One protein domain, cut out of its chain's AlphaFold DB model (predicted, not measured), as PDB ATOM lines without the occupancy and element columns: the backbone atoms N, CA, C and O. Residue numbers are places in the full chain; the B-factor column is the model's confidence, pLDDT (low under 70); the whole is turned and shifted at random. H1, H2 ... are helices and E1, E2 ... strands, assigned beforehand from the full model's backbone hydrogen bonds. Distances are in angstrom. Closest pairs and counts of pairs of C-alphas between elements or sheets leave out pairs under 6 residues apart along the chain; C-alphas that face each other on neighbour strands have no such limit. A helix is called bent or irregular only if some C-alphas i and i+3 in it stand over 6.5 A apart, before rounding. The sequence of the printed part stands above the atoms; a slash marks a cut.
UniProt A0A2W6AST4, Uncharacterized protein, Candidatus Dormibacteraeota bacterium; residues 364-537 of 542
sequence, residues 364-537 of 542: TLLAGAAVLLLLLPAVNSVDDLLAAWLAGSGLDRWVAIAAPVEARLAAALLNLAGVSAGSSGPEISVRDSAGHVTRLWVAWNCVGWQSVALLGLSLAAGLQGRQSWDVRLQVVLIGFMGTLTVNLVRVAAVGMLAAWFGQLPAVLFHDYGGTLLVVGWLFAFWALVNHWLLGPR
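This is residues 364 to 537 of the 542 residues of an uncharacterized protein of Candidatus Dormibacteraeota bacterium (UniProt A0A2W6AST4). Two long helices, H4 and H5, run side by side in opposite directions and make the long axis; the shorter H3 joins them in a three-helix bundle. A small sheet of three strands, E1, E2 and E3, covers the last part of H4, residues 491 to 500, and H2 packs on the same face of the sheet, crossing H4 there, while the bent H1 passes loosely outside H5 and H3. The printed part has 174 residues, in the order H1 H2 E1 E2 E3 H3 H4 H5, mostly helix; the antiparallel sheet has the order E1 - E2 - E3. It is compact, with a radius of gyration of the C-alphas of 17.6 A, yet elongated, spanning 57 by 35 by 33 A.

Start with H1, residues 364 to 392, assigned as one helix by its hydrogen bonds but bent: C-alphas 374 and 377 are 7.4 A apart, and its arms H1a, 364 to 374, and H1b, 377 to 392, stand at 67 degrees. Both arms are near H5, residues 503 to 533, with 10 and 6 pairs of C-alphas within 10 A. Next comes H2, residues 396 to 416, only just irregular, with C-alphas 401 and 404 6.51 A apart. E1, 421 to 424, E2, 427 to 431, and E3, 437 to 441, form a meander, each strand the antiparallel neighbour of the one before; look for N 422 and O 429 at 2.8 A, and N 430 and O 438 at 2.8 A. H2 and H4, residues 469 to 501, are on the same face of this sheet, two layers, at heights over the sheet of 7.9 A and 12.4 A. They touch at a steep tilt of 64 degrees, closest at the C-alphas of Ala 410 and Ala 492, 4.9 A. H3, residues 449 to 462, H4 and H5 make an up-and-down bundle, each running against the one before. H4, the hub, forms a helical hairpin with H5 at a shallow tilt of 24 degrees, closest at the C-alphas of Val 494 and Ala 506, 5.0 A. Every O i to N i+4 pair is within hydrogen-bond range in H1a, H1b, H3 and H4; H2 has 15 of 17, H5 25 of 27.

Find C-alpha 364 at (-18.573, -9.161, 20.754), where H1a begins; H1b measures 22.9 A, H2 30.0 A. From C-alpha 469 at (-45.553, -6.731, 7.412), H4 runs 46.8 A. H5 covers 41.1 A, with a kink of 39 degrees near residue 514, and ends at (-41.277, -12.877, 17.205).

The C-alphas farthest apart, of Ala 434 and Arg 466, are 57.9 A apart. The printed part has no cut and no long link. Mean pLDDT of the printed part is 91.2; residue 537 is under 70.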
ATOM      1  N   THR A 364     -18.332 -10.286  21.673       70.56
ATOM      2  CA  THR A 364     -18.573  -9.161  20.754       70.56
ATOM      3  C   THR A 364     -19.636  -8.210  21.290       70.56
ATOM      4  O   THR A 364     -19.469  -6.997  21.171       70.56
ATOM      5  N   LEU A 365     -20.679  -8.731  21.943       70.00
ATOM      6  CA  LEU A 365     -21.680  -7.915  22.632       70.00
ATOM      7  C   LEU A 365     -21.073  -7.156  23.815       70.00
ATOM      8  O   LEU A 365     -21.303  -5.956  23.944       70.00
ATOM      9  N   LEU A 366     -20.248  -7.818  24.636       73.38
ATOM     10  CA  LEU A 366     -19.572  -7.179  25.766       73.38
ATOM     11  C   LEU A 366     -18.568  -6.115  25.300       73.38
ATOM     12  O   LEU A 366     -18.550  -5.012  25.843       73.38
ATOM     13  N   ALA A 367     -17.769  -6.412  24.272       78.94
ATOM     14  CA  ALA A 367     -16.846  -5.444  23.683       78.94
ATOM     15  C   ALA A 367     -17.598  -4.262  23.053       78.94
ATOM     16  O   ALA A 367     -17.211  -3.113  23.251       78.94
ATOM     17  N   GLY A 368     -18.704  -4.527  22.353       78.06
ATOM     18  CA  GLY A 368     -19.580  -3.494  21.805       78.06
ATOM     19  C   GLY A 368     -20.182  -2.606  22.892       78.06
ATOM     20  O   GLY A 368     -20.144  -1.384  22.769       78.06
ATOM     21  N   ALA A 369     -20.659  -3.197  23.991       72.88
ATOM     22  CA  ALA A 369     -21.164  -2.460  25.145       72.88
ATOM     23  C   ALA A 369     -20.064  -1.612  25.803       72.88
ATOM     24  O   ALA A 369     -20.297  -0.447  26.103       72.88
ATOM     25  N   ALA A 370     -18.852  -2.150  25.967       79.75
ATOM     26  CA  ALA A 370     -17.719  -1.414  26.527       79.75
ATOM     27  C   ALA A 370     -17.293  -0.228  25.644       79.75
ATOM     28  O   ALA A 370     -17.052   0.866  26.152       79.75
ATOM     29  N   VAL A 371     -17.251  -0.409  24.320       83.56
ATOM     30  CA  VAL A 371     -16.974   0.682  23.374       83.56
ATOM     31  C   VAL A 371     -18.083   1.731  23.418       83.56
ATOM     32  O   VAL A 371     -17.791   2.923  23.457       83.56
ATOM     33  N   LEU A 372     -19.348   1.312  23.474       75.06
ATOM     34  CA  LEU A 372     -20.476   2.233  23.601       75.06
ATOM     35  C   LEU A 372     -20.399   3.040  24.907       75.06
ATOM     36  O   LEU A 372     -20.619   4.247  24.885       75.06
ATOM     37  N   LEU A 373     -20.014   2.398  26.015       78.50
ATOM     38  CA  LEU A 373     -19.778   3.048  27.307       78.50
ATOM     39  C   LEU A 373     -18.636   4.068  27.261       78.50
ATOM     40  O   LEU A 373     -18.756   5.144  27.841       78.50
ATOM     41  N   LEU A 374     -17.552   3.769  26.548       85.38
ATOM     42  CA  LEU A 374     -16.456   4.721  26.333       85.38
ATOM     43  C   LEU A 374     -16.883   5.909  25.458       85.38
ATOM     44  O   LEU A 374     -16.362   7.011  25.619       85.38
ATOM     45  N   LEU A 375     -17.845   5.701  24.555       84.38
ATOM     46  CA  LEU A 375     -18.381   6.732  23.670       84.38
ATOM     47  C   LEU A 375     -19.512   7.560  24.295       84.38
ATOM     48  O   LEU A 375     -19.897   8.564  23.696       84.38
ATOM     49  N   LEU A 376     -20.016   7.209  25.487       81.00
ATOM     50  CA  LEU A 376     -21.127   7.921  26.140       81.00
ATOM     51  C   LEU A 376     -20.942   9.450  26.190       81.00
ATOM     52  O   LEU A 376     -21.875  10.160  25.826       81.00
ATOM     53  N   PRO A 377     -19.768   9.995  26.575       81.25
ATOM     54  CA  PRO A 377     -19.572  11.446  26.616       81.25
ATOM     55  C   PRO A 377     -19.710  12.112  25.239       81.25
ATOM     56  O   PRO A 377     -20.245  13.216  25.119       81.25
ATOM     57  N   ALA A 378     -19.245  11.433  24.187       81.25
ATOM     58  CA  ALA A 378     -19.378  11.911  22.816       81.25
ATOM     59  C   ALA A 378     -20.834  11.822  22.338       81.25
ATOM     60  O   ALA A 378     -21.316  12.755  21.700       81.25
ATOM     61  N   VAL A 379     -21.541  10.744  22.695       78.00
ATOM     62  CA  VAL A 379     -22.976  10.579  22.418       78.00
ATOM     63  C   VAL A 379     -23.772  11.702  23.077       78.00
ATOM     64  O   VAL A 379     -24.470  12.416  22.367       78.00
ATOM     65  N   ASN A 380     -23.548  11.969  24.367       81.44
ATOM     66  CA  ASN A 380     -24.218  13.059  25.080       81.44
ATOM     67  C   ASN A 380     -23.935  14.433  24.438       81.44
ATOM     68  O   ASN A 380     -24.824  15.271  24.337       81.44
ATOM     69  N   SER A 381     -22.716  14.660  23.931       84.19
ATOM     70  CA  SER A 381     -22.380  15.910  23.227       84.19
ATOM     71  C   SER A 381     -23.136  16.054  21.897       84.19
ATOM     72  O   SER A 381     -23.550  17.152  21.518       84.19
ATOM     73  N   VAL A 382     -23.317  14.948  21.167       81.56
ATOM     74  CA  VAL A 382     -24.135  14.915  19.947       81.56
ATOM     75  C   VAL A 382     -25.613  15.094  20.291       81.56
ATOM     76  O   VAL A 382     -26.309  15.801  19.564       81.56
ATOM     77  N   ASP A 383     -26.079  14.527  21.401       83.19
ATOM     78  CA  ASP A 383     -27.453  14.691  21.875       83.19
ATOM     79  C   ASP A 383     -27.758  16.153  22.197       83.19
ATOM     80  O   ASP A 383     -28.788  16.661  21.758       83.19
ATOM     81  N   ASP A 384     -26.845  16.869  22.858       85.25
ATOM     82  CA  ASP A 384     -26.996  18.303  23.120       85.25
ATOM     83  C   ASP A 384     -27.039  19.122  21.820       85.25
ATOM     84  O   ASP A 384     -27.845  20.050  21.679       85.25
ATOM     85  N   LEU A 385     -26.213  18.765  20.829       87.06
ATOM     86  CA  LEU A 385     -26.218  19.415  19.517       87.06
ATOM     87  C   LEU A 385     -27.529  19.154  18.761       87.06
ATOM     88  O   LEU A 385     -28.097  20.072  18.161       87.06
ATOM     89  N   LEU A 386     -28.019  17.916  18.796       82.50
ATOM     90  CA  LEU A 386     -29.285  17.527  18.186       82.50
ATOM     91  C   LEU A 386     -30.465  18.177  18.902       82.50
ATOM     92  O   LEU A 386     -31.356  18.683  18.228       82.50
ATOM     93  N   ALA A 387     -30.459  18.240  20.232       83.81
ATOM     94  CA  ALA A 387     -31.473  18.940  21.013       83.81
ATOM     95  C   ALA A 387     -31.502  20.432  20.654       83.81
ATOM     96  O   ALA A 387     -32.573  20.989  20.405       83.81
ATOM     97  N   ALA A 388     -30.335  21.072  20.528       86.38
ATOM     98  CA  ALA A 388     -30.238  22.461  20.085       86.38
ATOM     99  C   ALA A 388     -30.765  22.656  18.652       86.38
ATOM    100  O   ALA A 388     -31.429  23.655  18.359       86.38
ATOM    101  N   TRP A 389     -30.503  21.703  17.757       88.44
ATOM    102  CA  TRP A 389     -31.021  21.727  16.391       88.44
ATOM    103  C   TRP A 389     -32.542  21.499  16.334       88.44
ATOM    104  O   TRP A 389     -33.245  22.230  15.635       88.44
ATOM    105  N   LEU A 390     -33.062  20.542  17.106       84.31
ATOM    106  CA  LEU A 390     -34.488  20.220  17.212       84.31
ATOM    107  C   LEU A 390     -35.291  21.378  17.811       84.31
ATOM    108  O   LEU A 390     -36.370  21.699  17.309       84.31
ATOM    109  N   ALA A 391     -34.736  22.071  18.804       84.00
ATOM    110  CA  ALA A 391     -35.315  23.313  19.311       84.00
ATOM    111  C   ALA A 391     -35.402  24.392  18.208       84.00
ATOM    112  O   ALA A 391     -36.315  25.215  18.175       84.00
ATOM    113  N   GLY A 392     -34.484  24.371  17.238       88.81
ATOM    114  CA  GLY A 392     -34.505  25.265  16.079       88.81
ATOM    115  C   GLY A 392     -35.533  24.908  14.997       88.81
ATOM    116  O   GLY A 392     -35.916  25.789  14.225       88.81
ATOM    117  N   SER A 393     -35.995  23.655  14.921       89.75
ATOM    118  CA  SER A 393     -36.860  23.164  13.832       89.75
ATOM    119  C   SER A 393     -38.362  23.369  14.075       89.75
ATOM    120  O   SER A 393     -39.176  23.072  13.203       89.75
ATOM    121  N   GLY A 394     -38.747  23.901  15.240       88.06
ATOM    122  CA  GLY A 394     -40.151  24.095  15.621       88.06
ATOM    123  C   GLY A 394     -40.817  22.846  16.207       88.06
ATOM    124  O   GLY A 394     -42.012  22.874  16.511       88.06
ATOM    125  N   LEU A 395     -40.052  21.771  16.433       87.62
ATOM    126  CA  LEU A 395     -40.523  20.576  17.139       87.62
ATOM    127  C   LEU A 395     -40.786  20.825  18.636       87.62
ATOM    128  O   LEU A 395     -41.405  19.985  19.287       87.62
ATOM    129  N   ASP A 396     -40.431  22.002  19.163       87.25
ATOM    130  CA  ASP A 396     -40.748  22.445  20.533       87.25
ATOM    131  C   ASP A 396     -42.232  22.303  20.868       87.25
ATOM    132  O   ASP A 396     -42.602  22.002  22.004       87.25
ATOM    133  N   ARG A 397     -43.102  22.481  19.866       89.25
ATOM    134  CA  ARG A 397     -44.546  22.335  20.044       89.25
ATOM    135  C   ARG A 397     -44.931  20.916  20.459       89.25
ATOM    136  O   ARG A 397     -45.845  20.761  21.260       89.25
ATOM    137  N   TRP A 398     -44.248  19.898  19.939       88.31
ATOM    138  CA  TRP A 398     -44.526  18.507  20.298       88.31
ATOM    139  C   TRP A 398     -44.097  18.206  21.725       88.31
ATOM    140  O   TRP A 398     -44.870  17.626  22.483       88.31
ATOM    141  N   VAL A 399     -42.919  18.681  22.121       87.50
ATOM    142  CA  VAL A 399     -42.435  18.548  23.499       87.50
ATOM    143  C   VAL A 399     -43.344  19.278  24.482       87.50
ATOM    144  O   VAL A 399     -43.686  18.718  25.519       87.50
ATOM    145  N   ALA A 400     -43.831  20.468  24.131       90.44
ATOM    146  CA  ALA A 400     -44.784  21.202  24.961       90.44
ATOM    147  C   ALA A 400     -46.116  20.455  25.169       90.44
ATOM    148  O   ALA A 400     -46.772  20.659  26.189       90.44
ATOM    149  N   ILE A 401     -46.517  19.597  24.225       92.94
ATOM    150  CA  ILE A 401     -47.726  18.766  24.331       92.94
ATOM    151  C   ILE A 401     -47.444  17.483  25.124       92.94
ATOM    152  O   ILE A 401     -48.263  17.085  25.950       92.94
ATOM    153  N   ALA A 402     -46.297  16.842  24.888       92.12
ATOM    154  CA  ALA A 402     -45.947  15.564  25.507       92.12
ATOM    155  C   ALA A 402     -45.517  15.706  26.976       92.12
ATOM    156  O   ALA A 402     -45.967  14.936  27.826       92.12
ATOM    157  N   ALA A 403     -44.707  16.719  27.297       93.75
ATOM    158  CA  ALA A 403     -44.103  16.873  28.620       93.75
ATOM    159  C   ALA A 403     -45.125  16.949  29.775       93.75
ATOM    160  O   ALA A 403     -44.896  16.305  30.796       93.75
ATOM    161  N   PRO A 404     -46.276  17.647  29.663       95.44
ATOM    162  CA  PRO A 404     -47.277  17.645  30.730       95.44
ATOM    163  C   PRO A 404     -47.934  16.283  30.968       95.44
ATOM    164  O   PRO A 404     -48.314  15.970  32.096       95.44
ATOM    165  N   VAL A 405     -48.103  15.478  29.915       95.88
ATOM    166  CA  VAL A 405     -48.666  14.125  30.035       95.88
ATOM    167  C   VAL A 405     -47.670  13.230  30.760       95.88
ATOM    168  O   VAL A 405     -48.029  12.556  31.723       95.88
ATOM    169  N   GLU A 406     -46.410  13.284  30.353       95.44
ATOM    170  CA  GLU A 406     -45.338  12.523  30.978       95.44
ATOM    171  C   GLU A 406     -45.110  12.918  32.439       95.44
ATOM    172  O   GLU A 406     -45.014  12.044  33.296       95.44
ATOM    173  N   ALA A 407     -45.125  14.217  32.752       96.50
ATOM    174  CA  ALA A 407     -45.006  14.708  34.121       96.50
ATOM    175  C   ALA A 407     -46.117  14.162  35.034       96.50
ATOM    176  O   ALA A 407     -45.846  13.755  36.163       96.50
ATOM    177  N   ARG A 408     -47.362  14.096  34.538       97.56
ATOM    178  CA  ARG A 408     -48.498  13.513  35.277       97.56
ATOM    179  C   ARG A 408     -48.327  12.019  35.504       97.56
ATOM    180  O   ARG A 408     -48.569  11.541  36.609       97.56
ATOM    181  N   LEU A 409     -47.915  11.285  34.472       97.75
ATOM    182  CA  LEU A 409     -47.690   9.844  34.571       97.75
ATOM    183  C   LEU A 409     -46.530   9.531  35.526       97.75
ATOM    184  O   LEU A 409     -46.647   8.633  36.357       97.75
ATOM    185  N   ALA A 410     -45.443  10.301  35.470       97.19
ATOM    186  CA  ALA A 410     -44.302  10.134  36.361       97.19
ATOM    187  C   ALA A 410     -44.684  10.455  37.812       97.19
ATOM    188  O   ALA A 410     -44.347   9.693  38.716       97.19
ATOM    189  N   ALA A 411     -45.456  11.524  38.041       97.94
ATOM    190  CA  ALA A 411     -46.006  11.829  39.360       97.94
ATOM    191  C   ALA A 411     -46.931  10.709  39.869       97.94
ATOM    192  O   ALA A 411     -46.870  10.353  41.044       97.94
ATOM    193  N   ALA A 412     -47.754  10.109  39.005       98.19
ATOM    194  CA  ALA A 412     -48.592   8.969  39.377       98.19
ATOM    195  C   ALA A 412     -47.756   7.742  39.781       98.19
ATOM    196  O   ALA A 412     -48.056   7.116  40.797       98.19
ATOM    197  N   LEU A 413     -46.681   7.431  39.047       98.12
ATOM    198  CA  LEU A 413     -45.756   6.350  39.410       98.12
ATOM    199  C   LEU A 413     -45.029   6.619  40.732       98.12
ATOM    200  O   LEU A 413     -44.887   5.709  41.543       98.12
ATOM    201  N   LEU A 414     -44.603   7.859  40.971       97.88
ATOM    202  CA  LEU A 414     -43.985   8.256  42.237       97.88
ATOM    203  C   LEU A 414     -44.948   8.079  43.414       97.88
ATOM    204  O   LEU A 414     -44.576   7.480  44.420       97.88
ATOM    205  N   ASN A 415     -46.201   8.518  43.258       97.94
ATOM    206  CA  ASN A 415     -47.233   8.318  44.274       97.94
ATOM    207  C   ASN A 415     -47.503   6.828  44.523       97.94
ATOM    208  O   ASN A 415     -47.652   6.422  45.673       97.94
ATOM    209  N   LEU A 416     -47.508   6.002  43.469       97.88
ATOM    210  CA  LEU A 416     -47.630   4.548  43.597       97.88
ATOM    211  C   LEU A 416     -46.451   3.934  44.372       97.88
ATOM    212  O   LEU A 416     -46.641   2.982  45.122       97.88
ATOM    213  N   ALA A 417     -45.252   4.503  44.235       97.00
ATOM    214  CA  ALA A 417     -44.061   4.118  44.992       97.00
ATOM    215  C   ALA A 417     -44.018   4.697  46.424       97.00
ATOM    216  O   ALA A 417     -43.021   4.530  47.122       97.00
ATOM    217  N   GLY A 418     -45.075   5.386  46.875       96.75
ATOM    218  CA  GLY A 418     -45.156   5.990  48.209       96.75
ATOM    219  C   GLY A 418     -44.455   7.346  48.340       96.75
ATOM    220  O   GLY A 418     -44.347   7.877  49.445       96.75
ATOM    221  N   VAL A 419     -43.995   7.935  47.234       97.12
ATOM    222  CA  VAL A 419     -43.380   9.265  47.214       97.12
ATOM    223  C   VAL A 419     -44.446  10.298  46.858       97.12
ATOM    224  O   VAL A 419     -44.985  10.287  45.756       97.12
ATOM    225  N   SER A 420     -44.734  11.220  47.780       97.06
ATOM    226  CA  SER A 420     -45.723  12.284  47.562       97.06
ATOM    227  C   SER A 420     -45.283  13.216  46.428       97.06
ATOM    228  O   SER A 420     -44.409  14.068  46.615       97.06
ATOM    229  N   ALA A 421     -45.902  13.070  45.258       97.94
ATOM    230  CA  ALA A 421     -45.566  13.818  44.054       97.94
ATOM    231  C   ALA A 421     -46.794  14.496  43.433       97.94
ATOM    232  O   ALA A 421     -47.903  13.964  43.419       97.94
ATOM    233  N   GLY A 422     -46.585  15.685  42.877       97.62
ATOM    234  CA  GLY A 422     -47.576  16.443  42.119       97.62
ATOM    235  C   GLY A 422     -47.005  16.879  40.775       97.62
ATOM    236  O   GLY A 422     -45.791  16.909  40.593       97.62
ATOM    237  N   SER A 423     -47.875  17.232  39.831       97.56
ATOM    238  CA  SER A 423     -47.464  17.764  38.528       97.56
ATOM    239  C   SER A 423     -48.238  19.035  38.190       97.56
ATOM    240  O   SER A 423     -49.467  19.043  38.291       97.56
ATOM    241  N   SER A 424     -47.544  20.072  37.726       96.94
ATOM    242  CA  SER A 424     -48.132  21.320  37.237       96.94
ATOM    243  C   SER A 424     -47.532  21.666  35.874       96.94
ATOM    244  O   SER A 424     -46.446  22.230  35.769       96.94
ATOM    245  N   GLY A 425     -48.235  21.296  34.801       94.38
ATOM    246  CA  GLY A 425     -47.673  21.370  33.451       94.38
ATOM    247  C   GLY A 425     -46.478  20.411  33.315       94.38
ATOM    248  O   GLY A 425     -46.635  19.249  33.679       94.38
ATOM    249  N   PRO A 426     -45.316  20.858  32.806       95.00
ATOM    250  CA  PRO A 426     -44.104  20.037  32.710       95.00
ATOM    251  C   PRO A 426     -43.302  19.964  34.027       95.00
ATOM    252  O   PRO A 426     -42.251  19.331  34.069       95.00
ATOM    253  N   GLU A 427     -43.742  20.637  35.092       96.50
ATOM    254  CA  GLU A 427     -43.073  20.615  36.394       96.50
ATOM    255  C   GLU A 427     -43.610  19.463  37.249       96.50
ATOM    256  O   GLU A 427     -44.825  19.310  37.397       96.50
ATOM    257  N   ILE A 428     -42.712  18.681  37.843       96.88
ATOM    258  CA  ILE A 428     -43.013  17.651  38.840       96.88
ATOM    259  C   ILE A 428     -42.508  18.159  40.191       96.88
ATOM    260  O   ILE A 428     -41.325  18.444  40.356       96.88
ATOM    261  N   SER A 429     -43.393  18.267  41.174       97.12
ATOM    262  CA  SER A 429     -43.035  18.612  42.549       97.12
ATOM    263  C   SER A 429     -42.995  17.341  43.386       97.12
ATOM    264  O   SER A 429     -44.027  16.692  43.547       97.12
ATOM    265  N   VAL A 430     -41.836  16.999  43.933       97.12
ATOM    266  CA  VAL A 430     -41.638  15.815  44.769       97.12
ATOM    267  C   VAL A 430     -41.376  16.267  46.197       97.12
ATOM    268  O   VAL A 430     -40.553  17.155  46.421       97.12
ATOM    269  N   ARG A 431     -42.096  15.694  47.161       96.56
ATOM    270  CA  ARG A 431     -41.919  15.986  48.583       96.56
ATOM    271  C   ARG A 431     -41.088  14.882  49.232       96.56
ATOM    272  O   ARG A 431     -41.446  13.710  49.122       96.56
ATOM    273  N   ASP A 432     -40.000  15.260  49.893       93.81
ATOM    274  CA  ASP A 432     -39.207  14.332  50.704       93.81
ATOM    275  C   ASP A 432     -39.919  13.991  52.032       93.81
ATOM    276  O   ASP A 432     -40.959  14.560  52.382       93.81
ATOM    277  N   SER A 433     -39.360  13.055  52.799       91.00
ATOM    278  CA  SER A 433     -39.893  12.691  54.120       91.00
ATOM    279  C   SER A 433     -39.774  13.814  55.159       91.00
ATOM    280  O   SER A 433     -40.534  13.828  56.125       91.00
ATOM    281  N   ALA A 434     -38.865  14.772  54.958       93.25
ATOM    282  CA  ALA A 434     -38.700  15.952  55.806       93.25
ATOM    283  C   ALA A 434     -39.686  17.088  55.454       93.25
ATOM    284  O   ALA A 434     -39.740  18.107  56.145       93.25
ATOM    285  N   GLY A 435     -40.491  16.919  54.403       93.19
ATOM    286  CA  GLY A 435     -41.463  17.895  53.930       93.19
ATOM    287  C   GLY A 435     -40.915  18.938  52.951       93.19
ATOM    288  O   GLY A 435     -41.708  19.773  52.495       93.19
ATOM    289  N   HIS A 436     -39.630  18.901  52.585       94.62
ATOM    290  CA  HIS A 436     -39.069  19.756  51.543       94.62
ATOM    291  C   HIS A 436     -39.622  19.364  50.178       94.62
ATOM    292  O   HIS A 436     -39.773  18.189  49.846       94.62
ATOM    293  N   VAL A 437     -39.926  20.375  49.370       95.81
ATOM    294  CA  VAL A 437     -40.476  20.188  48.029       95.81
ATOM    295  C   VAL A 437     -39.395  20.495  47.005       95.81
ATOM    296  O   VAL A 437     -39.018  21.654  46.822       95.81
ATOM    297  N   THR A 438     -38.941  19.462  46.305       95.38
ATOM    298  CA  THR A 438     -38.012  19.567  45.180       95.38
ATOM    299  C   THR A 438     -38.806  19.624  43.884       95.38
ATOM    300  O   THR A 438     -39.696  18.811  43.642       95.38
ATOM    301  N   ARG A 439     -38.501  20.608  43.041       95.50
ATOM    302  CA  ARG A 439     -39.170  20.814  41.754       95.50
ATOM    303  C   ARG A 439     -38.264  20.337  40.634       95.50
ATOM    304  O   ARG A 439     -37.139  20.811  40.498       95.50
ATOM    305  N   LEU A 440     -38.769  19.409  39.839       93.56
ATOM    306  CA  LEU A 440     -38.096  18.818  38.695       93.56
ATOM    307  C   LEU A 440     -38.796  19.319  37.439       93.56
ATOM    308  O   LEU A 440     -40.008  19.170  37.289       93.56
ATOM    309  N   TRP A 441     -38.040  19.931  36.538       92.06
ATOM    310  CA  TRP A 441     -38.578  20.398  35.269       92.06
ATOM    311  C   TRP A 441     -38.344  19.344  34.191       92.06
ATOM    312  O   TRP A 441     -37.194  19.029  33.880       92.06
ATOM    313  N   VAL A 442     -39.417  18.818  33.599       88.12
ATOM    314  CA  VAL A 442     -39.326  17.897  32.460       88.12
ATOM    315  C   VAL A 442     -38.941  18.711  31.224       88.12
ATOM    316  O   VAL A 442     -39.764  19.395  30.614       88.12
ATOM    317  N   ALA A 443     -37.651  18.685  30.891       84.75
ATOM    318  CA  ALA A 443     -37.097  19.329  29.705       84.75
ATOM    319  C   ALA A 443     -37.071  18.371  28.502       84.75
ATOM    320  O   ALA A 443     -37.398  17.191  28.615       84.75
ATOM    321  N   TRP A 444     -36.623  18.876  27.348       80.81
ATOM    322  CA  TRP A 444     -36.441  18.113  26.106       80.81
ATOM    323  C   TRP A 444     -35.754  16.758  26.315       80.81
ATOM    324  O   TRP A 444     -36.215  15.745  25.802       80.81
ATOM    325  N   ASN A 445     -34.701  16.721  27.130       79.94
ATOM    326  CA  ASN A 445     -33.917  15.509  27.380       79.94
ATOM    327  C   ASN A 445     -34.673  14.459  28.215       79.94
ATOM    328  O   ASN A 445     -34.331  13.274  28.196       79.94
ATOM    329  N   CYS A 446     -35.719  14.867  28.936       84.88
ATOM    330  CA  CYS A 446     -36.559  13.969  29.721       84.88
ATOM    331  C   CYS A 446     -37.674  13.341  28.878       84.88
ATOM    332  O   CYS A 446     -38.043  12.213  29.164       84.88
ATOM    333  N   VAL A 447     -38.121  13.998  27.796       87.00
ATOM    334  CA  VAL A 447     -39.204  13.492  26.921       87.00
ATOM    335  C   VAL A 447     -38.840  12.210  26.167       87.00
ATOM    336  O   VAL A 447     -39.681  11.555  25.555       87.00
ATOM    337  N   GLY A 448     -37.565  11.822  26.201       87.88
ATOM    338  CA  GLY A 448     -37.129  10.543  25.656       87.88
ATOM    339  C   GLY A 448     -37.078  10.512  24.131       87.88
ATOM    340  O   GLY A 448     -36.982   9.428  23.558       87.88
ATOM    341  N   TRP A 449     -37.085  11.664  23.451       89.12
ATOM    342  CA  TRP A 449     -36.956  11.719  21.988       89.12
ATOM    343  C   TRP A 449     -35.688  10.997  21.499       89.12
ATOM    344  O   TRP A 449     -35.724  10.309  20.483       89.12
ATOM    345  N   GLN A 450     -34.597  11.082  22.268       88.81
ATOM    346  CA  GLN A 450     -33.348  10.372  22.000       88.81
ATOM    347  C   GLN A 450     -33.562   8.853  21.980       88.81
ATOM    348  O   GLN A 450     -33.121   8.172  21.057       88.81
ATOM    349  N   SER A 451     -34.293   8.309  22.956       91.50
ATOM    350  CA  SER A 451     -34.588   6.873  23.013       91.50
ATOM    351  C   SER A 451     -35.464   6.409  21.843       91.50
ATOM    352  O   SER A 451     -35.257   5.317  21.314       91.50
ATOM    353  N   VAL A 452     -36.377   7.262  21.363       92.62
ATOM    354  CA  VAL A 452     -37.176   7.007  20.154       92.62
ATOM    355  C   VAL A 452     -36.297   7.016  18.902       92.62
ATOM    356  O   VAL A 452     -36.452   6.146  18.044       92.62
ATOM    357  N   ALA A 453     -35.341   7.943  18.803       89.94
ATOM    358  CA  ALA A 453     -34.387   7.992  17.696       89.94
ATOM    359  C   ALA A 453     -33.479   6.749  17.670       89.94
ATOM    360  O   ALA A 453     -33.325   6.121  16.618       89.94
ATOM    361  N   LEU A 454     -32.943   6.344  18.828       90.44
ATOM    362  CA  LEU A 454     -32.135   5.128  18.967       90.44
ATOM    363  C   LEU A 454     -32.936   3.868  18.629       90.44
ATOM    364  O   LEU A 454     -32.445   3.006  17.898       90.44
ATOM    365  N   LEU A 455     -34.187   3.779  19.093       93.44
ATOM    366  CA  LEU A 455     -35.087   2.698  18.705       93.44
ATOM    367  C   LEU A 455     -35.279   2.677  17.183       93.44
ATOM    368  O   LEU A 455     -35.119   1.619  16.580       93.44
ATOM    369  N   GLY A 456     -35.567   3.822  16.557       93.38
ATOM    370  CA  GLY A 456     -35.756   3.936  15.109       93.38
ATOM    371  C   GLY A 456     -34.542   3.460  14.309       93.38
ATOM    372  O   GLY A 456     -34.693   2.664  13.380       93.38
ATOM    373  N   LEU A 457     -33.335   3.870  14.710       90.06
ATOM    374  CA  LEU A 457     -32.093   3.396  14.098       90.06
ATOM    375  C   LEU A 457     -31.914   1.884  14.288       90.06
ATOM    376  O   LEU A 457     -31.566   1.178  13.340       90.06
ATOM    377  N   SER A 458     -32.205   1.372  15.487       90.31
ATOM    378  CA  SER A 458     -32.113  -0.062  15.766       90.31
ATOM    379  C   SER A 458     -33.101  -0.873  14.920       90.31
ATOM    380  O   SER A 458     -32.725  -1.904  14.371       90.31
ATOM    381  N   LEU A 459     -34.335  -0.388  14.737       94.31
ATOM    382  CA  LEU A 459     -35.360  -1.018  13.901       94.31
ATOM    383  C   LEU A 459     -34.941  -1.020  12.428       94.31
ATOM    384  O   LEU A 459     -35.083  -2.043  11.759       94.31
ATOM    385  N   ALA A 460     -34.376   0.086  11.933       92.00
ATOM    386  CA  ALA A 460     -33.854   0.180  10.569       92.00
ATOM    387  C   ALA A 460     -32.696  -0.801  10.307       92.00
ATOM    388  O   ALA A 460     -32.555  -1.307   9.193       92.00
ATOM    389  N   ALA A 461     -31.882  -1.094  11.325       88.62
ATOM    390  CA  ALA A 461     -30.824  -2.096  11.243       88.62
ATOM    391  C   ALA A 461     -31.363  -3.535  11.374       88.62
ATOM    392  O   ALA A 461     -31.012  -4.405  10.580       88.62
ATOM    393  N   GLY A 462     -32.237  -3.796  12.348       88.19
ATOM    394  CA  GLY A 462     -32.689  -5.149  12.677       88.19
ATOM    395  C   GLY A 462     -33.789  -5.712  11.768       88.19
ATOM    396  O   GLY A 462     -33.912  -6.930  11.638       88.19
ATOM    397  N   LEU A 463     -34.568  -4.863  11.087       92.25
ATOM    398  CA  LEU A 463     -35.675  -5.286  10.210       92.25
ATOM    399  C   LEU A 463     -35.304  -5.388   8.717       92.25
ATOM    400  O   LEU A 463     -36.188  -5.407   7.860       92.25
ATOM    401  N   GLN A 464     -34.016  -5.501   8.374       90.25
ATOM    402  CA  GLN A 464     -33.554  -5.596   6.974       90.25
ATOM    403  C   GLN A 464     -33.896  -6.932   6.274       90.25
ATOM    404  O   GLN A 464     -33.650  -7.089   5.082       90.25
ATOM    405  N   GLY A 465     -34.481  -7.903   6.984       86.56
ATOM    406  CA  GLY A 465     -34.821  -9.227   6.451       86.56
ATOM    407  C   GLY A 465     -36.166  -9.297   5.716       86.56
ATOM    408  O   GLY A 465     -36.946  -8.349   5.684       86.56
ATOM    409  N   ARG A 466     -36.485 -10.463   5.138       89.44
ATOM    410  CA  ARG A 466     -37.783 -10.745   4.487       89.44
ATOM    411  C   ARG A 466     -38.867 -11.126   5.510       89.44
ATOM    412  O   ARG A 466     -39.458 -12.194   5.407       89.44
ATOM    413  N   GLN A 467     -39.113 -10.288   6.519       90.69
ATOM    414  CA  GLN A 467     -40.235 -10.508   7.444       90.69
ATOM    415  C   GLN A 467     -41.562 -10.044   6.831       90.69
ATOM    416  O   GLN A 467     -41.588  -9.100   6.036       90.69
ATOM    417  N   SER A 468     -42.669 -10.677   7.230       95.12
ATOM    418  CA  SER A 468     -44.010 -10.196   6.890       95.12
ATOM    419  C   SER A 468     -44.282  -8.830   7.531       95.12
ATOM    420  O   SER A 468     -43.709  -8.471   8.564       95.12
ATOM    421  N   TRP A 469     -45.171  -8.053   6.912       96.12
ATOM    422  CA  TRP A 469     -45.553  -6.731   7.412       96.12
ATOM    423  C   TRP A 469     -46.179  -6.780   8.807       96.12
ATOM    424  O   TRP A 469     -45.900  -5.897   9.616       96.12
ATOM    425  N   ASP A 470     -46.941  -7.830   9.114       96.44
ATOM    426  CA  ASP A 470     -47.592  -7.992  10.416       96.44
ATOM    427  C   ASP A 470     -46.567  -8.113  11.547       96.44
ATOM    428  O   ASP A 470     -46.665  -7.416  12.556       96.44
ATOM    429  N   VAL A 471     -45.525  -8.929  11.350       95.12
ATOM    430  CA  VAL A 471     -44.451  -9.096  12.338       95.12
ATOM    431  C   VAL A 471     -43.665  -7.798  12.493       95.12
ATOM    432  O   VAL A 471     -43.382  -7.379  13.612       95.12
ATOM    433  N   ARG A 472     -43.358  -7.105  11.389       96.12
ATOM    434  CA  ARG A 472     -42.668  -5.805  11.444       96.12
ATOM    435  C   ARG A 472     -43.461  -4.783  12.252       96.12
ATOM    436  O   ARG A 472     -42.884  -4.113  13.103       96.12
ATOM    437  N   LEU A 473     -44.769  -4.686  12.018       96.94
ATOM    438  CA  LEU A 473     -45.632  -3.763  12.749       96.94
ATOM    439  C   LEU A 473     -45.687  -4.111  14.241       96.94
ATOM    440  O   LEU A 473     -45.561  -3.216  15.073       96.94
ATOM    441  N   GLN A 474     -45.802  -5.395  14.586       97.00
ATOM    442  CA  GLN A 474     -45.766  -5.843  15.982       97.00
ATOM    443  C   GLN A 474     -44.444  -5.475  16.665       97.00
ATOM    444  O   GLN A 474     -44.464  -4.911  17.757       97.00
ATOM    445  N   VAL A 475     -43.302  -5.719  16.011       96.88
ATOM    446  CA  VAL A 475     -41.974  -5.358  16.537       96.88
ATOM    447  C   VAL A 475     -41.862  -3.847  16.761       96.88
ATOM    448  O   VAL A 475     -41.404  -3.420  17.821       96.88
ATOM    449  N   VAL A 476     -42.319  -3.033  15.804       97.38
ATOM    450  CA  VAL A 476     -42.316  -1.564  15.920       97.38
ATOM    451  C   VAL A 476     -43.190  -1.101  17.088       97.38
ATOM    452  O   VAL A 476     -42.739  -0.286  17.891       97.38
ATOM    453  N   LEU A 477     -44.413  -1.625  17.218       97.56
ATOM    454  CA  LEU A 477     -45.342  -1.240  18.285       97.56
ATOM    455  C   LEU A 477     -44.832  -1.648  19.671       97.56
ATOM    456  O   LEU A 477     -44.862  -0.831  20.590       97.56
ATOM    457  N   ILE A 478     -44.327  -2.876  19.818       97.38
ATOM    458  CA  ILE A 478     -43.749  -3.364  21.080       97.38
ATOM    459  C   ILE A 478     -42.525  -2.526  21.454       97.38
ATOM    460  O   ILE A 478     -42.415  -2.080  22.596       97.38
ATOM    461  N   GLY A 479     -41.637  -2.265  20.491       97.12
ATOM    462  CA  GLY A 479     -40.456  -1.435  20.705       97.12
ATOM    463  C   GLY A 479     -40.832  -0.028  21.152       97.12
ATOM    464  O   GLY A 479     -40.312   0.458  22.152       97.12
ATOM    465  N   PHE A 480     -41.784   0.606  20.464       97.06
ATOM    466  CA  PHE A 480     -42.229   1.962  20.780       97.06
ATOM    467  C   PHE A 480     -42.880   2.048  22.165       97.06
ATOM    468  O   PHE A 480     -42.482   2.884  22.977       97.06
ATOM    469  N   MET A 481     -43.823   1.154  22.473       97.56
ATOM    470  CA  MET A 481     -44.500   1.125  23.774       97.56
ATOM    471  C   MET A 481     -43.539   0.827  24.924       97.56
ATOM    472  O   MET A 481     -43.627   1.444  25.989       97.56
ATOM    473  N   GLY A 482     -42.597  -0.091  24.717       97.25
ATOM    474  CA  GLY A 482     -41.582  -0.382  25.716       97.25
ATOM    475  C   GLY A 482     -40.621   0.789  25.921       97.25
ATOM    476  O   GLY A 482     -40.363   1.151  27.062       97.25
ATOM    477  N   THR A 483     -40.201   1.478  24.856       96.38
ATOM    478  CA  THR A 483     -39.385   2.699  24.967       96.38
ATOM    479  C   THR A 483     -40.111   3.814  25.725       96.38
ATOM    480  O   THR A 483     -39.513   4.431  26.603       96.38
ATOM    481  N   LEU A 484     -41.408   4.036  25.467       95.38
ATOM    482  CA  LEU A 484     -42.213   4.988  26.247       95.38
ATOM    483  C   LEU A 484     -42.277   4.602  27.732       95.38
ATOM    484  O   LEU A 484     -42.121   5.456  28.602       95.38
ATOM    485  N   THR A 485     -42.467   3.313  28.021       96.88
ATOM    486  CA  THR A 485     -42.530   2.789  29.394       96.88
ATOM    487  C   THR A 485     -41.202   2.983  30.124       96.88
ATOM    488  O   THR A 485     -41.166   3.470  31.250       96.88
ATOM    489  N   VAL A 486     -40.098   2.644  29.467       96.69
ATOM    490  CA  VAL A 486     -38.727   2.770  29.971       96.69
ATOM    491  C   VAL A 486     -38.367   4.234  30.224       96.69
ATOM    492  O   VAL A 486     -37.804   4.553  31.271       96.69
ATOM    493  N   ASN A 487     -38.762   5.145  29.330       95.81
ATOM    494  CA  ASN A 487     -38.568   6.576  29.544       95.81
ATOM    495  C   ASN A 487     -39.388   7.097  30.736       95.81
ATOM    496  O   ASN A 487     -38.870   7.825  31.581       95.81
ATOM    497  N   LEU A 488     -40.637   6.653  30.871       96.38
ATOM    498  CA  LEU A 488     -41.477   7.024  32.004       96.38
ATOM    499  C   LEU A 488     -40.894   6.531  33.342       96.38
ATOM    500  O   LEU A 488     -40.834   7.286  34.316       96.38
ATOM    501  N   VAL A 489     -40.405   5.286  33.378       97.06
ATOM    502  CA  VAL A 489     -39.704   4.716  34.540       97.06
ATOM    503  C   VAL A 489     -38.435   5.505  34.854       97.06
ATOM    504  O   VAL A 489     -38.164   5.764  36.024       97.06
ATOM    505  N   ARG A 490     -37.679   5.943  33.842       96.31
ATOM    506  CA  ARG A 490     -36.495   6.793  34.030       96.31
ATOM    507  C   ARG A 490     -36.845   8.099  34.742       96.31
ATOM    508  O   ARG A 490     -36.184   8.433  35.724       96.31
ATOM    509  N   VAL A 491     -37.866   8.828  34.285       96.50
ATOM    510  CA  VAL A 491     -38.275  10.102  34.909       96.50
ATOM    511  C   VAL A 491     -38.739   9.881  36.351       96.50
ATOM    512  O   VAL A 491     -38.332  10.622  37.249       96.50
ATOM    513  N   ALA A 492     -39.524   8.828  36.598       97.44
ATOM    514  CA  ALA A 492     -39.933   8.459  37.951       97.44
ATOM    515  C   ALA A 492     -38.725   8.099  38.837       97.44
ATOM    516  O   ALA A 492     -38.630   8.575  39.965       97.44
ATOM    517  N   ALA A 493     -37.756   7.336  38.329       97.25
ATOM    518  CA  ALA A 493     -36.549   6.976  39.071       97.25
ATOM    519  C   ALA A 493     -35.696   8.204  39.437       97.25
ATOM    520  O   ALA A 493     -35.232   8.297  40.572       97.25
ATOM    521  N   VAL A 494     -35.549   9.183  38.533       96.50
ATOM    522  CA  VAL A 494     -34.888  10.467  38.842       96.50
ATOM    523  C   VAL A 494     -35.615  11.192  39.978       96.50
ATOM    524  O   VAL A 494     -34.971  11.654  40.919       96.50
ATOM    525  N   GLY A 495     -36.949  11.265  39.930       96.56
ATOM    526  CA  GLY A 495     -37.738  11.902  40.987       96.56
ATOM    527  C   GLY A 495     -37.645  11.189  42.335       96.56
ATOM    528  O   GLY A 495     -37.536  11.836  43.375       96.56
ATOM    529  N   MET A 496     -37.608   9.860  42.314       97.31
ATOM    530  CA  MET A 496     -37.448   9.027  43.504       97.31
ATOM    531  C   MET A 496     -36.059   9.216  44.127       97.31
ATOM    532  O   MET A 496     -35.942   9.428  45.333       97.31
ATOM    533  N   LEU A 497     -35.003   9.235  43.304       96.69
ATOM    534  CA  LEU A 497     -33.644   9.530  43.760       96.69
ATOM    535  C   LEU A 497     -33.532  10.942  44.343       96.69
ATOM    536  O   LEU A 497     -32.879  11.116  45.368       96.69
ATOM    537  N   ALA A 498     -34.203  11.926  43.738       95.50
ATOM    538  CA  ALA A 498     -34.232  13.292  44.252       95.50
ATOM    539  C   ALA A 498     -34.893  13.377  45.637       95.50
ATOM    540  O   ALA A 498     -34.426  14.136  46.484       95.50
ATOM    541  N   ALA A 499     -35.943  12.584  45.883       95.50
ATOM    542  CA  ALA A 499     -36.629  12.534  47.173       95.50
ATOM    543  C   ALA A 499     -35.793  11.884  48.284       95.50
ATOM    544  O   ALA A 499     -35.895  12.293  49.437       95.50
ATOM    545  N   TRP A 500     -34.998  10.860  47.957       96.31
ATOM    546  CA  TRP A 500     -34.285  10.064  48.966       96.31
ATOM    547  C   TRP A 500     -32.830  10.463  49.164       96.31
ATOM    548  O   TRP A 500     -32.339  10.454  50.290       96.31
ATOM    549  N   PHE A 501     -32.133  10.809  48.086       95.81
ATOM    550  CA  PHE A 501     -30.694  11.074  48.109       95.81
ATOM    551  C   PHE A 501     -30.346  12.510  47.695       95.81
ATOM    552  O   PHE A 501     -29.172  12.883  47.658       95.81
ATOM    553  N   GLY A 502     -31.357  13.328  47.393       93.25
ATOM    554  CA  GLY A 502     -31.193  14.712  46.974       93.25
ATOM    555  C   GLY A 502     -30.806  14.870  45.501       93.25
ATOM    556  O   GLY A 502     -30.838  13.941  44.695       93.25
ATOM    557  N   GLN A 503     -30.444  16.099  45.135       93.25
ATOM    558  CA  GLN A 503     -30.302  16.501  43.735       93.25
ATOM    559  C   GLN A 503     -29.105  15.849  43.025       93.25
ATOM    560  O   GLN A 503     -29.207  15.502  41.853       93.25
ATOM    561  N   LEU A 504     -27.966  15.690  43.708       95.38
ATOM    562  CA  LEU A 504     -26.728  15.237  43.063       95.38
ATOM    563  C   LEU A 504     -26.850  13.804  42.500       95.38
ATOM    564  O   LEU A 504     -26.570  13.622  41.314       95.38
ATOM    565  N   PRO A 505     -27.327  12.798  43.262       95.62
ATOM    566  CA  PRO A 505     -27.538  11.452  42.724       95.62
ATOM    567  C   PRO A 505     -28.612  11.408  41.634       95.62
ATOM    568  O   PRO A 505     -28.480  10.646  40.679       95.62
ATOM    569  N   ALA A 506     -29.644  12.253  41.737       95.19
ATOM    570  CA  ALA A 506     -30.683  12.359  40.719       95.19
ATOM    571  C   ALA A 506     -30.129  12.867  39.377       95.19
ATOM    572  O   ALA A 506     -30.466  12.309  38.337       95.19
ATOM    573  N   VAL A 507     -29.242  13.871  39.397       92.94
ATOM    574  CA  VAL A 507     -28.570  14.391  38.193       92.94
ATOM    575  C   VAL A 507     -27.627  13.345  37.595       92.94
ATOM    576  O   VAL A 507     -27.704  13.069  36.402       92.94
ATOM    577  N   LEU A 508     -26.808  12.680  38.418       94.19
ATOM    578  CA  LEU A 508     -25.921  11.613  37.936       94.19
ATOM    579  C   LEU A 508     -26.707  10.472  37.271       94.19
ATOM    580  O   LEU A 508     -26.334   9.986  36.202       94.19
ATOM    581  N   PHE A 509     -27.819  10.053  37.874       95.38
ATOM    582  CA  PHE A 509     -28.680   9.042  37.270       95.38
ATOM    583  C   PHE A 509     -29.384   9.562  36.011       95.38
ATOM    584  O   PHE A 509     -29.508   8.827  35.035       95.38
ATOM    585  N   HIS A 510     -29.821  10.819  35.995       92.44
ATOM    586  CA  HIS A 510     -30.431  11.432  34.819       92.44
ATOM    587  C   HIS A 510     -29.485  11.417  33.605       92.44
ATOM    588  O   HIS A 510     -29.933  11.043  32.514       92.44
ATOM    589  N   ASP A 511     -28.213  11.773  33.814       89.38
ATOM    590  CA  ASP A 511     -27.212  11.964  32.755       89.38
ATOM    591  C   ASP A 511     -26.573  10.650  32.283       89.38
ATOM    592  O   ASP A 511     -26.297  10.483  31.095       89.38
ATOM    593  N   TYR A 512     -26.351   9.702  33.200       90.88
ATOM    594  CA  TYR A 512     -25.664   8.438  32.896       90.88
ATOM    595  C   TYR A 512     -26.575   7.221  33.048       90.88
ATOM    596  O   TYR A 512     -26.627   6.355  32.171       90.88
ATOM    597  N   GLY A 513     -27.328   7.161  34.148       91.75
ATOM    598  CA  GLY A 513     -28.258   6.064  34.429       91.75
ATOM    599  C   GLY A 513     -29.354   5.938  33.371       91.75
ATOM    600  O   GLY A 513     -29.692   4.828  32.964       91.75
ATOM    601  N   GLY A 514     -29.844   7.066  32.852       91.12
ATOM    602  CA  GLY A 514     -30.807   7.112  31.756       91.12
ATOM    603  C   GLY A 514     -30.313   6.399  30.498       91.12
ATOM    604  O   GLY A 514     -31.025   5.560  29.947       91.12
ATOM    605  N   THR A 515     -29.079   6.679  30.081       89.75
ATOM    606  CA  THR A 515     -28.474   6.056  28.898       89.75
ATOM    607  C   THR A 515     -28.271   4.558  29.101       89.75
ATOM    608  O   THR A 515     -28.641   3.770  28.231       89.75
ATOM    609  N   LEU A 516     -27.766   4.145  30.269       90.88
ATOM    610  CA  LEU A 516     -27.619   2.725  30.615       90.88
ATOM    611  C   LEU A 516     -28.955   1.980  30.551       90.88
ATOM    612  O   LEU A 516     -29.031   0.878  30.007       90.88
ATOM    613  N   LEU A 517     -30.012   2.597  31.075       94.25
ATOM    614  CA  LEU A 517     -31.353   2.030  31.113       94.25
ATOM    615  C   LEU A 517     -31.945   1.876  29.699       94.25
ATOM    616  O   LEU A 517     -32.523   0.833  29.395       94.25
ATOM    617  N   VAL A 518     -31.733   2.848  28.802       91.75
ATOM    618  CA  VAL A 518     -32.156   2.749  27.391       91.75
ATOM    619  C   VAL A 518     -31.359   1.686  26.629       91.75
ATOM    620  O   VAL A 518     -31.948   0.897  25.892       91.75
ATOM    621  N   VAL A 519     -30.038   1.622  26.810       90.06
ATOM    622  CA  VAL A 519     -29.193   0.598  26.166       90.06
ATOM    623  C   VAL A 519     -29.585  -0.803  26.638       90.06
ATOM    624  O   VAL A 519     -29.779  -1.698  25.813       90.06
ATOM    625  N   GLY A 520     -29.759  -0.984  27.950       92.62
ATOM    626  CA  GLY A 520     -30.226  -2.243  28.530       92.62
ATOM    627  C   GLY A 520     -31.602  -2.646  27.999       92.62
ATOM    628  O   GLY A 520     -31.808  -3.806  27.640       92.62
ATOM    629  N   TRP A 521     -32.518  -1.683  27.860       95.88
ATOM    630  CA  TRP A 521     -33.817  -1.905  27.229       95.88
ATOM    631  C   TRP A 521     -33.690  -2.362  25.773       95.88
ATOM    632  O   TRP A 521     -34.301  -3.363  25.414       95.88
ATOM    633  N   LEU A 522     -32.895  -1.684  24.939       93.44
ATOM    634  CA  LEU A 522     -32.724  -2.076  23.534       93.44
ATOM    635  C   LEU A 522     -32.160  -3.495  23.410       93.44
ATOM    636  O   LEU A 522     -32.612  -4.261  22.559       93.44
ATOM    637  N   PHE A 523     -31.222  -3.868  24.282       91.69
ATOM    638  CA  PHE A 523     -30.700  -5.231  24.333       91.69
ATOM    639  C   PHE A 523     -31.794  -6.247  24.689       91.69
ATOM    640  O   PHE A 523     -31.989  -7.225  23.966       91.69
ATOM    641  N   ALA A 524     -32.551  -5.990  25.761       95.00
ATOM    642  CA  ALA A 524     -33.649  -6.852  26.192       95.00
ATOM    643  C   ALA A 524     -34.751  -6.964  25.124       95.00
ATOM    644  O   ALA A 524     -35.239  -8.059  24.848       95.00
ATOM    645  N   PHE A 525     -35.101  -5.849  24.485       96.12
ATOM    646  CA  PHE A 525     -36.060  -5.784  23.389       96.12
ATOM    647  C   PHE A 525     -35.636  -6.677  22.222       96.12
ATOM    648  O   PHE A 525     -36.416  -7.523  21.788       96.12
ATOM    649  N   TRP A 526     -34.396  -6.552  21.741       94.69
ATOM    650  CA  TRP A 526     -33.916  -7.380  20.633       94.69
ATOM    651  C   TRP A 526     -33.764  -8.850  21.020       94.69
ATOM    652  O   TRP A 526     -34.079  -9.717  20.206       94.69
ATOM    653  N   ALA A 527     -33.347  -9.155  22.249       90.62
ATOM    654  CA  ALA A 527     -33.330 -10.528  22.748       90.62
ATOM    655  C   ALA A 527     -34.743 -11.144  22.734       90.62
ATOM    656  O   ALA A 527     -34.931 -12.254  22.231       90.62
ATOM    657  N   LEU A 528     -35.749 -10.394  23.198       93.75
ATOM    658  CA  LEU A 528     -37.148 -10.818  23.201       93.75
ATOM    659  C   LEU A 528     -37.692 -11.000  21.775       93.75
ATOM    660  O   LEU A 528     -38.301 -12.024  21.474       93.75
ATOM    661  N   VAL A 529     -37.451 -10.034  20.886       94.56
ATOM    662  CA  VAL A 529     -37.909 -10.078  19.488       94.56
ATOM    663  C   VAL A 529     -37.292 -11.256  18.739       94.56
ATOM    664  O   VAL A 529     -38.013 -11.979  18.050       94.56
ATOM    665  N   ASN A 530     -35.986 -11.487  18.895       91.56
ATOM    666  CA  ASN A 530     -35.302 -12.611  18.253       91.56
ATOM    667  C   ASN A 530     -35.815 -13.961  18.767       91.56
ATOM    668  O   ASN A 530     -35.994 -14.881  17.974       91.56
ATOM    669  N   HIS A 531     -36.084 -14.074  20.070       90.69
ATOM    670  CA  HIS A 531     -36.543 -15.328  20.659       90.69
ATOM    671  C   HIS A 531     -38.012 -15.643  20.332       90.69
ATOM    672  O   HIS A 531     -38.328 -16.779  19.988       90.69
ATOM    673  N   TRP A 532     -38.909 -14.653  20.420       93.81
ATOM    674  CA  TRP A 532     -40.359 -14.885  20.362       93.81
ATOM    675  C   TRP A 532     -41.020 -14.497  19.038       93.81
ATOM    676  O   TRP A 532     -41.948 -15.180  18.615       93.81
ATOM    677  N   LEU A 533     -40.591 -13.405  18.395       92.94
ATOM    678  CA  LEU A 533     -41.277 -12.877  17.205       92.94
ATOM    679  C   LEU A 533     -40.643 -13.335  15.892       92.94
ATOM    680  O   LEU A 533     -41.361 -13.591  14.928       92.94
ATOM    681  N   LEU A 534     -39.312 -13.414  15.832       88.56
ATOM    682  CA  LEU A 534     -38.611 -13.776  14.597       88.56
ATOM    683  C   LEU A 534     -38.465 -15.292  14.408       88.56
ATOM    684  O   LEU A 534     -38.306 -15.729  13.269       88.56
ATOM    685  N   GLY A 535     -38.598 -16.073  15.485       79.75
ATOM    686  CA  GLY A 535     -38.501 -17.534  15.480       79.75
ATOM    687  C   GLY A 535     -37.121 -18.064  15.049       79.75
ATOM    688  O   GLY A 535     -36.286 -17.311  14.542       79.75
ATOM    689  N   PRO A 536     -36.848 -19.370  15.233       72.75
ATOM    690  CA  PRO A 536     -35.653 -19.999  14.675       72.75
ATOM    691  C   PRO A 536     -35.665 -19.825  13.156       72.75
ATOM    692  O   PRO A 536     -36.655 -20.169  12.499       72.75
ATOM    693  N   ARG A 537     -34.589 -19.271  12.589       67.75
ATOM    694  CA  ARG A 537     -34.469 -19.154  11.135       67.75
ATOM    695  C   ARG A 537     -34.510 -20.560  10.546       67.75
ATOM    696  O   ARG A 537     -33.837 -21.462  11.026       67.75
TER     697      ARG A 537